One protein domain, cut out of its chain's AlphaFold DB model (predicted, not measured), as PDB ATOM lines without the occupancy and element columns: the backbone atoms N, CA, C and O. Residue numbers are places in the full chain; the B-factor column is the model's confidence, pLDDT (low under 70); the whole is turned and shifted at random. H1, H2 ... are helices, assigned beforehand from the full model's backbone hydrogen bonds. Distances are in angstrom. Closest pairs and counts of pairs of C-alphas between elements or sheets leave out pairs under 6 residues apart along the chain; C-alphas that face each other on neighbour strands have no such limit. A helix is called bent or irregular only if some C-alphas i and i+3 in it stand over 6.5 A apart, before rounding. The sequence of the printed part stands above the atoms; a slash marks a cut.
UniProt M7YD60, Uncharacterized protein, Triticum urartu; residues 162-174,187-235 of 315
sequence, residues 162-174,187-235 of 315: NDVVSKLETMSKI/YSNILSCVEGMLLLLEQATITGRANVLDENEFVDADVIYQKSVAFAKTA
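What this domain is: This is residues 162 to 174 and 187 to 235 of the 315 residues of an uncharacterized protein of Triticum urartu (UniProt M7YD60). Two helices, H1 and H2, lie loosely side by side and run opposite ways, with a gap between them, and beyond one end of this pair a separate helix, H4, runs crosswise to H2. From the end of H2 the chain goes through residues 207 to 214 to the short helix H3, where it turns and folds back as H4; residues 215 to 222, at this turn, stick out. The 62 residues printed have four named helices, in the order H1, H2, H3, H4, and no named strand, and the class is all helix. The whole is loose, with a radius of gyration of the C-alphas of 14.4 A, and elongated, with spans of 40 by 24 by 19 A.

How they stand to each other: The longest helix is H2, residues 187 to 206. H1, residues 162 to 174, is close to H2 but not clearly touching it, with 1 pair of C-alphas within 8 A. The closest C-alphas of the two are those of Ser 172 and Glu 195, 8.0 A apart, and the centres are 12.5 A apart. Their lines stand at a shallow tilt of 8 degrees, and they run opposite ways. H3, residues 215 to 219, follows H2 after a short link of 8 residues, and the two are apart. H4, residues 221 to 234, follows H3 after a tight link of 1 residue. H3 and H4 only just touch, with 3 pairs of C-alphas within 8 A, and they touch only at the corner by their link. Their closest C-alphas are those of Phe 218 and Ile 224, 6.8 A apart, and H4 touches H3 with residues 223 to 224 alone. H1 and H3, H1 and H4, and H2 and H4 are apart. In H2 and H4 every O i to N i+4 pair is within hydrogen-bond range, while in H1 8 of 9 are. In H3 0 of 1 O i to N i+4 pairs and 0 of 2 O i to N i+3 pairs are within range.

Where its parts are: H2 has 20 residues, from Tyr 187, with its C-alpha at (-9.040, 28.542, 20.607), to Ile 206, with its C-alpha at (-31.531, 40.866, 32.917), and measures 28.4 A from first to last C-alpha. H1 has 13 residues, Asn 162 to Ile 174, and a length of 18.8 A; its first C-alpha, where the printed part begins, is at (-25.182, 33.489, 42.184). H4 has 14 residues, Ala 221 to Thr 234, and a length of 20.1 A, and it ends with C-alpha 234 at (-45.599, 38.443, 27.707). H3, Glu 215 to Val 219, has 5 residues and a length of 8.1 A. It is neither bent nor irregular, but only just: C-alphas 216 and 219 are 6.2 A apart.

The domain as a whole: The two C-alphas farthest apart are those of Ser 188 and Asp 222, at 41.3 A, and the first and last printed C-alphas, those of Asn 162 and Ala 235, are 25.9 A apart. Residues 215 to 222, of which 215 to 219 belong to H3, stand free; without them the body spans 39 by 20 by 17 A. Residues 175 to 186 are not printed, and C-alphas 174 and 187 are 12.3 A apart across this cut, which the link from H1 to H2 crosses. Of the links that are printed whole, none is long. The mean pLDDT of the printed part is 80.0; it is under 70 at 16 residues, 162 to 174 and 187 to 189. The mean is 55 in H1 and 92 in H4.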
ATOM      1  N   ASN A 162     -26.632  33.584  42.116       54.03
ATOM      2  CA  ASN A 162     -25.182  33.489  42.184       54.03
ATOM      3  C   ASN A 162     -24.630  32.101  41.811       54.03
ATOM      4  O   ASN A 162     -23.468  32.029  41.428       54.03
ATOM      5  N   ASP A 163     -25.417  31.023  41.881       54.94
ATOM      6  CA  ASP A 163     -24.935  29.659  41.616       54.94
ATOM      7  C   ASP A 163     -24.875  29.328  40.113       54.94
ATOM      8  O   ASP A 163     -23.965  28.664  39.620       54.94
ATOM      9  N   VAL A 164     -25.786  29.907  39.324       55.28
ATOM     10  CA  VAL A 164     -25.714  29.834  37.855       55.28
ATOM     11  C   VAL A 164     -24.530  30.657  37.340       55.28
ATOM     12  O   VAL A 164     -23.860  30.251  36.395       55.28
ATOM     13  N   VAL A 165     -24.232  31.788  37.990       56.25
ATOM     14  CA  VAL A 165     -23.084  32.649  37.661       56.25
ATOM     15  C   VAL A 165     -21.759  31.997  38.085       56.25
ATOM     16  O   VAL A 165     -20.798  32.025  37.315       56.25
ATOM     17  N   SER A 166     -21.703  31.334  39.245       56.75
ATOM     18  CA  SER A 166     -20.497  30.650  39.748       56.75
ATOM     19  C   SER A 166     -20.111  29.429  38.895       56.75
ATOM     20  O   SER A 166     -18.930  29.233  38.583       56.75
ATOM     21  N   LYS A 167     -21.105  28.644  38.442       56.53
ATOM     22  CA  LYS A 167     -20.948  27.499  37.521       56.53
ATOM     23  C   LYS A 167     -20.472  27.943  36.128       56.53
ATOM     24  O   LYS A 167     -19.775  27.209  35.428       56.53
ATOM     25  N   LEU A 168     -20.795  29.178  35.744       54.84
ATOM     26  CA  LEU A 168     -20.381  29.799  34.486       54.84
ATOM     27  C   LEU A 168     -18.958  30.378  34.554       54.84
ATOM     28  O   LEU A 168     -18.167  30.211  33.623       54.84
ATOM     29  N   GLU A 169     -18.588  30.987  35.685       54.16
ATOM     30  CA  GLU A 169     -17.210  31.420  35.961       54.16
ATOM     31  C   GLU A 169     -16.224  30.245  35.991       54.16
ATOM     32  O   GLU A 169     -15.066  30.388  35.588       54.16
ATOM     33  N   THR A 170     -16.670  29.061  36.419       52.56
ATOM     34  CA  THR A 170     -15.833  27.852  36.410       52.56
ATOM     35  C   THR A 170     -15.481  27.413  34.988       52.56
ATOM     36  O   THR A 170     -14.336  27.035  34.736       52.56
ATOM     37  N   MET A 171     -16.397  27.556  34.023       53.59
ATOM     38  CA  MET A 171     -16.109  27.298  32.604       53.59
ATOM     39  C   MET A 171     -15.149  28.340  32.000       53.59
ATOM     40  O   MET A 171     -14.300  27.994  31.179       53.59
ATOM     41  N   SER A 172     -15.216  29.596  32.460       53.19
ATOM     42  CA  SER A 172     -14.266  30.664  32.098       53.19
ATOM     43  C   SER A 172     -12.854  30.445  32.678       53.19
ATOM     44  O   SER A 172     -11.859  30.862  32.086       53.19
ATOM     45  N   LYS A 173     -12.719  29.735  33.809       55.72
ATOM     46  CA  LYS A 173     -11.410  29.373  34.387       55.72
ATOM     47  C   LYS A 173     -10.704  28.241  33.635       55.72
ATOM     48  O   LYS A 173      -9.521  28.377  33.352       55.72
ATOM     49  N   ILE A 174     -11.422  27.191  33.228       55.66
ATOM     50  CA  ILE A 174     -10.859  26.047  32.467       55.66
ATOM     51  C   ILE A 174     -10.246  26.503  31.129       55.66
ATOM     52  O   ILE A 174      -9.294  25.925  30.611       55.66
ATOM     53  N   TYR A 187      -8.545  28.540  19.233       60.62
ATOM     54  CA  TYR A 187      -9.040  28.542  20.607       60.62
ATOM     55  C   TYR A 187      -9.445  29.944  21.075       60.62
ATOM     56  O   TYR A 187     -10.475  30.082  21.723       60.62
ATOM     57  N   SER A 188      -8.732  31.000  20.667       66.00
ATOM     58  CA  SER A 188      -9.107  32.384  21.005       66.00
ATOM     59  C   SER A 188     -10.452  32.814  20.402       66.00
ATOM     60  O   SER A 188     -11.226  33.527  21.043       66.00
ATOM     61  N   ASN A 189     -10.782  32.331  19.200       67.81
ATOM     62  CA  ASN A 189     -12.082  32.575  18.569       67.81
ATOM     63  C   ASN A 189     -13.218  31.806  19.260       67.81
ATOM     64  O   ASN A 189     -14.324  32.321  19.383       67.81
ATOM     65  N   ILE A 190     -12.956  30.586  19.735       75.19
ATOM     66  CA  ILE A 190     -13.942  29.807  20.498       75.19
ATOM     67  C   ILE A 190     -14.187  30.454  21.865       75.19
ATOM     68  O   ILE A 190     -15.338  30.610  22.257       75.19
ATOM     69  N   LEU A 191     -13.132  30.890  22.556       74.69
ATOM     70  CA  LEU A 191     -13.237  31.557  23.855       74.69
ATOM     71  C   LEU A 191     -13.997  32.882  23.766       74.69
ATOM     72  O   LEU A 191     -14.921  33.097  24.542       74.69
ATOM     73  N   SER A 192     -13.685  33.713  22.770       80.81
ATOM     74  CA  SER A 192     -14.415  34.966  22.529       80.81
ATOM     75  C   SER A 192     -15.859  34.739  22.067       80.81
ATOM     76  O   SER A 192     -16.744  35.528  22.395       80.81
ATOM     77  N   CYS A 193     -16.135  33.643  21.351       85.56
ATOM     78  CA  CYS A 193     -17.498  33.238  21.006       85.56
ATOM     79  C   CYS A 193     -18.293  32.821  22.250       85.56
ATOM     80  O   CYS A 193     -19.410  33.293  22.444       85.56
ATOM     81  N   VAL A 194     -17.714  31.976  23.112       90.75
ATOM     82  CA  VAL A 194     -18.349  31.556  24.368       90.75
ATOM     83  C   VAL A 194     -18.593  32.763  25.262       90.75
ATOM     84  O   VAL A 194     -19.727  32.962  25.675       90.75
ATOM     85  N   GLU A 195     -17.593  33.615  25.480       92.25
ATOM     86  CA  GLU A 195     -17.731  34.853  26.254       92.25
ATOM     87  C   GLU A 195     -18.851  35.752  25.707       92.25
ATOM     88  O   GLU A 195     -19.714  36.205  26.461       92.25
ATOM     89  N   GLY A 196     -18.924  35.923  24.384       90.00
ATOM     90  CA  GLY A 196     -20.023  36.637  23.737       90.00
ATOM     91  C   GLY A 196     -21.394  35.992  23.978       90.00
ATOM     92  O   GLY A 196     -22.372  36.702  24.215       90.00
ATOM     93  N   MET A 197     -21.484  34.658  23.959       90.56
ATOM     94  CA  MET A 197     -22.720  33.937  24.287       90.56
ATOM     95  C   MET A 197     -23.122  34.112  25.755       90.56
ATOM     96  O   MET A 197     -24.310  34.280  26.030       90.56
ATOM     97  N   LEU A 198     -22.161  34.114  26.684       90.94
ATOM     98  CA  LEU A 198     -22.429  34.327  28.107       90.94
ATOM     99  C   LEU A 198     -22.995  35.727  28.359       90.94
ATOM    100  O   LEU A 198     -24.028  35.859  29.012       90.94
ATOM    101  N   LEU A 199     -22.381  36.755  27.766       91.69
ATOM    102  CA  LEU A 199     -22.863  38.136  27.856       91.69
ATOM    103  C   LEU A 199     -24.263  38.296  27.252       91.69
ATOM    104  O   LEU A 199     -25.110  38.994  27.807       91.69
ATOM    105  N   LEU A 200     -24.541  37.629  26.127       91.75
ATOM    106  CA  LEU A 200     -25.874  37.630  25.522       91.75
ATOM    107  C   LEU A 200     -26.919  36.969  26.426       91.75
ATOM    108  O   LEU A 200     -28.035  37.478  26.525       91.75
ATOM    109  N   LEU A 201     -26.577  35.858  27.082       90.56
ATOM    110  CA  LEU A 201     -27.459  35.183  28.031       90.56
ATOM    111  C   LEU A 201     -27.724  36.059  29.261       90.56
ATOM    112  O   LEU A 201     -28.876  36.229  29.660       90.56
ATOM    113  N   GLU A 202     -26.682  36.658  29.833       92.31
ATOM    114  CA  GLU A 202     -26.801  37.596  30.949       92.31
ATOM    115  C   GLU A 202     -27.695  38.783  30.570       92.31
ATOM    116  O   GLU A 202     -28.659  39.107  31.263       92.31
ATOM    117  N   GLN A 203     -27.463  39.390  29.406       91.88
ATOM    118  CA  GLN A 203     -28.292  40.489  28.932       91.88
ATOM    119  C   GLN A 203     -29.740  40.047  28.696       91.88
ATOM    120  O   GLN A 203     -30.675  40.764  29.060       91.88
ATOM    121  N   ALA A 204     -29.962  38.878  28.091       89.69
ATOM    122  CA  ALA A 204     -31.303  38.365  27.834       89.69
ATOM    123  C   ALA A 204     -32.058  38.083  29.138       89.69
ATOM    124  O   ALA A 204     -33.245  38.390  29.228       89.69
ATOM    125  N   THR A 205     -31.377  37.569  30.159       90.00
ATOM    126  CA  THR A 205     -31.977  37.306  31.474       90.00
ATOM    127  C   THR A 205     -32.261  38.597  32.241       90.00
ATOM    128  O   THR A 205     -33.377  38.778  32.720       90.00
ATOM    129  N   ILE A 206     -31.323  39.551  32.280       89.94
ATOM    130  CA  ILE A 206     -31.531  40.866  32.917       89.94
ATOM    131  C   ILE A 206     -32.676  41.637  32.251       89.94
ATOM    132  O   ILE A 206     -33.482  42.265  32.932       89.94
ATOM    133  N   THR A 207     -32.770  41.588  30.922       87.38
ATOM    134  CA  THR A 207     -33.820  42.299  30.173       87.38
ATOM    135  C   THR A 207     -35.166  41.572  30.153       87.38
ATOM    136  O   THR A 207     -36.101  42.066  29.522       87.38
ATOM    137  N   GLY A 208     -35.279  40.403  30.794       85.88
ATOM    138  CA  GLY A 208     -36.499  39.592  30.792       85.88
ATOM    139  C   GLY A 208     -36.839  38.978  29.427       85.88
ATOM    140  O   GLY A 208     -37.978  38.596  29.183       85.88
ATOM    141  N   ARG A 209     -35.865  38.897  28.512       84.38
ATOM    142  CA  ARG A 209     -35.996  38.250  27.192       84.38
ATOM    143  C   ARG A 209     -35.707  36.752  27.220       84.38
ATOM    144  O   ARG A 209     -36.042  36.063  26.260       84.38
ATOM    145  N   ALA A 210     -35.103  36.259  28.293       89.19
ATOM    146  CA  ALA A 210     -34.931  34.844  28.579       89.19
ATOM    147  C   ALA A 210     -35.308  34.572  30.037       89.19
ATOM    148  O   ALA A 210     -35.011  35.383  30.913       89.19
ATOM    149  N   ASN A 211     -35.938  33.425  30.281       87.19
ATOM    150  CA  ASN A 211     -36.236  32.931  31.619       87.19
ATOM    151  C   ASN A 211     -35.357  31.707  31.905       87.19
ATOM    152  O   ASN A 211     -35.319  30.787  31.087       87.19
ATOM    153  N   VAL A 212     -34.655  31.703  33.039       87.75
ATOM    154  CA  VAL A 212     -33.872  30.548  33.503       87.75
ATOM    155  C   VAL A 212     -34.761  29.743  34.437       87.75
ATOM    156  O   VAL A 212     -35.340  30.303  35.365       87.75
ATOM    157  N   LEU A 213     -34.905  28.454  34.153       86.12
ATOM    158  CA  LEU A 213     -35.644  27.526  35.002       86.12
ATOM    159  C   LEU A 213     -34.690  26.934  36.038       86.12
ATOM    160  O   LEU A 213     -33.533  26.656  35.712       86.12
ATOM    161  N   ASP A 214     -35.172  26.773  37.268       86.19
ATOM    162  CA  ASP A 214     -34.383  26.162  38.340       86.19
ATOM    163  C   ASP A 214     -34.261  24.644  38.136       86.19
ATOM    164  O   ASP A 214     -35.145  24.010  37.557       86.19
ATOM    165  N   GLU A 215     -33.179  24.048  38.642       83.25
ATOM    166  CA  GLU A 215     -32.900  22.615  38.494       83.25
ATOM    167  C   GLU A 215     -34.036  21.748  39.081       83.25
ATOM    168  O   GLU A 215     -34.382  20.694  38.544       83.25
ATOM    169  N   ASN A 216     -34.695  22.255  40.125       80.94
ATOM    170  CA  ASN A 216     -35.827  21.608  40.785       80.94
ATOM    171  C   ASN A 216     -37.147  21.737  40.006       80.94
ATOM    172  O   ASN A 216     -38.067  20.943  40.196       80.94
ATOM    173  N   GLU A 217     -37.255  22.721  39.111       78.25
ATOM    174  CA  GLU A 217     -38.461  22.979  38.319       78.25
ATOM    175  C   GLU A 217     -38.544  22.097  37.071       78.25
ATOM    176  O   GLU A 217     -39.605  22.002  36.458       78.25
ATOM    177  N   PHE A 218     -37.453  21.417  36.702       77.44
ATOM    178  CA  PHE A 218     -37.454  20.487  35.570       77.44
ATOM    179  C   PHE A 218     -38.179  19.165  35.855       77.44
ATOM    180  O   PHE A 218     -38.354  18.361  34.939       77.44
ATOM    181  N   VAL A 219     -38.582  18.918  37.105       82.38
ATOM    182  CA  VAL A 219     -39.233  17.665  37.514       82.38
ATOM    183  C   VAL A 219     -40.670  17.581  36.997       82.38
ATOM    184  O   VAL A 219     -41.135  16.489  36.670       82.38
ATOM    185  N   ASP A 220     -41.358  18.718  36.881       89.62
ATOM    186  CA  ASP A 220     -42.758  18.771  36.468       89.62
ATOM    187  C   ASP A 220     -42.911  19.430  35.088       89.62
ATOM    188  O   ASP A 220     -42.726  20.637  34.905       89.62
ATOM    189  N   ALA A 221     -43.276  18.616  34.096       91.38
ATOM    190  CA  ALA A 221     -43.501  19.069  32.729       91.38
ATOM    191  C   ALA A 221     -44.645  20.092  32.626       91.38
ATOM    192  O   ALA A 221     -44.578  20.990  31.779       91.38
ATOM    193  N   ASP A 222     -45.655  20.000  33.493       92.75
ATOM    194  CA  ASP A 222     -46.787  20.925  33.496       92.75
ATOM    195  C   ASP A 222     -46.344  22.309  33.981       92.75
ATOM    196  O   ASP A 222     -46.729  23.328  33.396       92.75
ATOM    197  N   VAL A 223     -45.442  22.362  34.967       90.94
ATOM    198  CA  VAL A 223     -44.829  23.611  35.446       90.94
ATOM    199  C   VAL A 223     -43.992  24.263  34.345       90.94
ATOM    200  O   VAL A 223     -44.147  25.460  34.077       90.94
ATOM    201  N   ILE A 224     -43.150  23.489  33.649       91.25
ATOM    202  CA  ILE A 224     -42.354  23.993  32.517       91.25
ATOM    203  C   ILE A 224     -43.277  24.544  31.425       91.25
ATOM    204  O   ILE A 224     -43.045  25.645  30.907       91.25
ATOM    205  N   TYR A 225     -44.335  23.807  31.077       93.62
ATOM    206  CA  TYR A 225     -45.303  24.220  30.068       93.62
ATOM    207  C   TYR A 225     -46.002  25.521  30.467       93.62
ATOM    208  O   TYR A 225     -46.017  26.479  29.690       93.62
ATOM    209  N   GLN A 226     -46.523  25.602  31.692       93.88
ATOM    210  CA  GLN A 226     -47.238  26.773  32.183       93.88
ATOM    211  C   GLN A 226     -46.342  28.015  32.196       93.88
ATOM    212  O   GLN A 226     -46.755  29.072  31.706       93.88
ATOM    213  N   LYS A 227     -45.100  27.890  32.680       91.88
ATOM    214  CA  LYS A 227     -44.119  28.983  32.658       91.88
ATOM    215  C   LYS A 227     -43.782  29.411  31.238       91.88
ATOM    216  O   LYS A 227     -43.761  30.606  30.950       91.88
ATOM    217  N   SER A 228     -43.580  28.455  30.337       91.50
ATOM    218  CA  SER A 228     -43.284  28.735  28.929       91.50
ATOM    219  C   SER A 228     -44.434  29.481  28.250       91.50
ATOM    220  O   SER A 228     -44.209  30.464  27.544       91.50
ATOM    221  N   VAL A 229     -45.680  29.068  28.501       94.12
ATOM    222  CA  VAL A 229     -46.878  29.733  27.972       94.12
ATOM    223  C   VAL A 229     -47.031  31.136  28.552       94.12
ATOM    224  O   VAL A 229     -47.300  32.076  27.803       94.12
ATOM    225  N   ALA A 230     -46.864  31.300  29.867       92.56
ATOM    226  CA  ALA A 230     -46.916  32.608  30.511       92.56
ATOM    227  C   ALA A 230     -45.848  33.545  29.928       92.56
ATOM    228  O   ALA A 230     -46.166  34.659  29.518       92.56
ATOM    229  N   PHE A 231     -44.616  33.056  29.777       90.94
ATOM    230  CA  PHE A 231     -43.512  33.805  29.187       90.94
ATOM    231  C   PHE A 231     -43.803  34.217  27.736       90.94
ATOM    232  O   PHE A 231     -43.722  35.397  27.390       90.94
ATOM    233  N   ALA A 232     -44.251  33.282  26.897       89.00
ATOM    234  CA  ALA A 232     -44.605  33.564  25.507       89.00
ATOM    235  C   ALA A 232     -45.744  34.591  25.377       89.00
ATOM    236  O   ALA A 232     -45.731  35.409  24.459       89.00
ATOM    237  N   LYS A 233     -46.709  34.594  26.306       91.12
ATOM    238  CA  LYS A 233     -47.795  35.590  26.335       91.12
ATOM    239  C   LYS A 233     -47.302  37.004  26.644       91.12
ATOM    240  O   LYS A 233     -47.921  37.960  26.182       91.12
ATOM    241  N   THR A 234     -46.215  37.139  27.402       88.50
ATOM    242  CA  THR A 234     -45.599  38.443  27.707       88.50
ATOM    243  C   THR A 234     -44.692  38.956  26.589       88.50
ATOM    244  O   THR A 234     -44.357  40.140  26.562       88.50
ATOM    245  N   ALA A 235     -44.311  38.093  25.642       84.81
ATOM    246  CA  ALA A 235     -43.447  38.479  24.542       84.81
ATOM    247  C   ALA A 235     -44.149  39.501  23.621       84.81
ATOM    248  O   ALA A 235     -45.309  39.305  23.234       84.81
TER     249      ALA A 235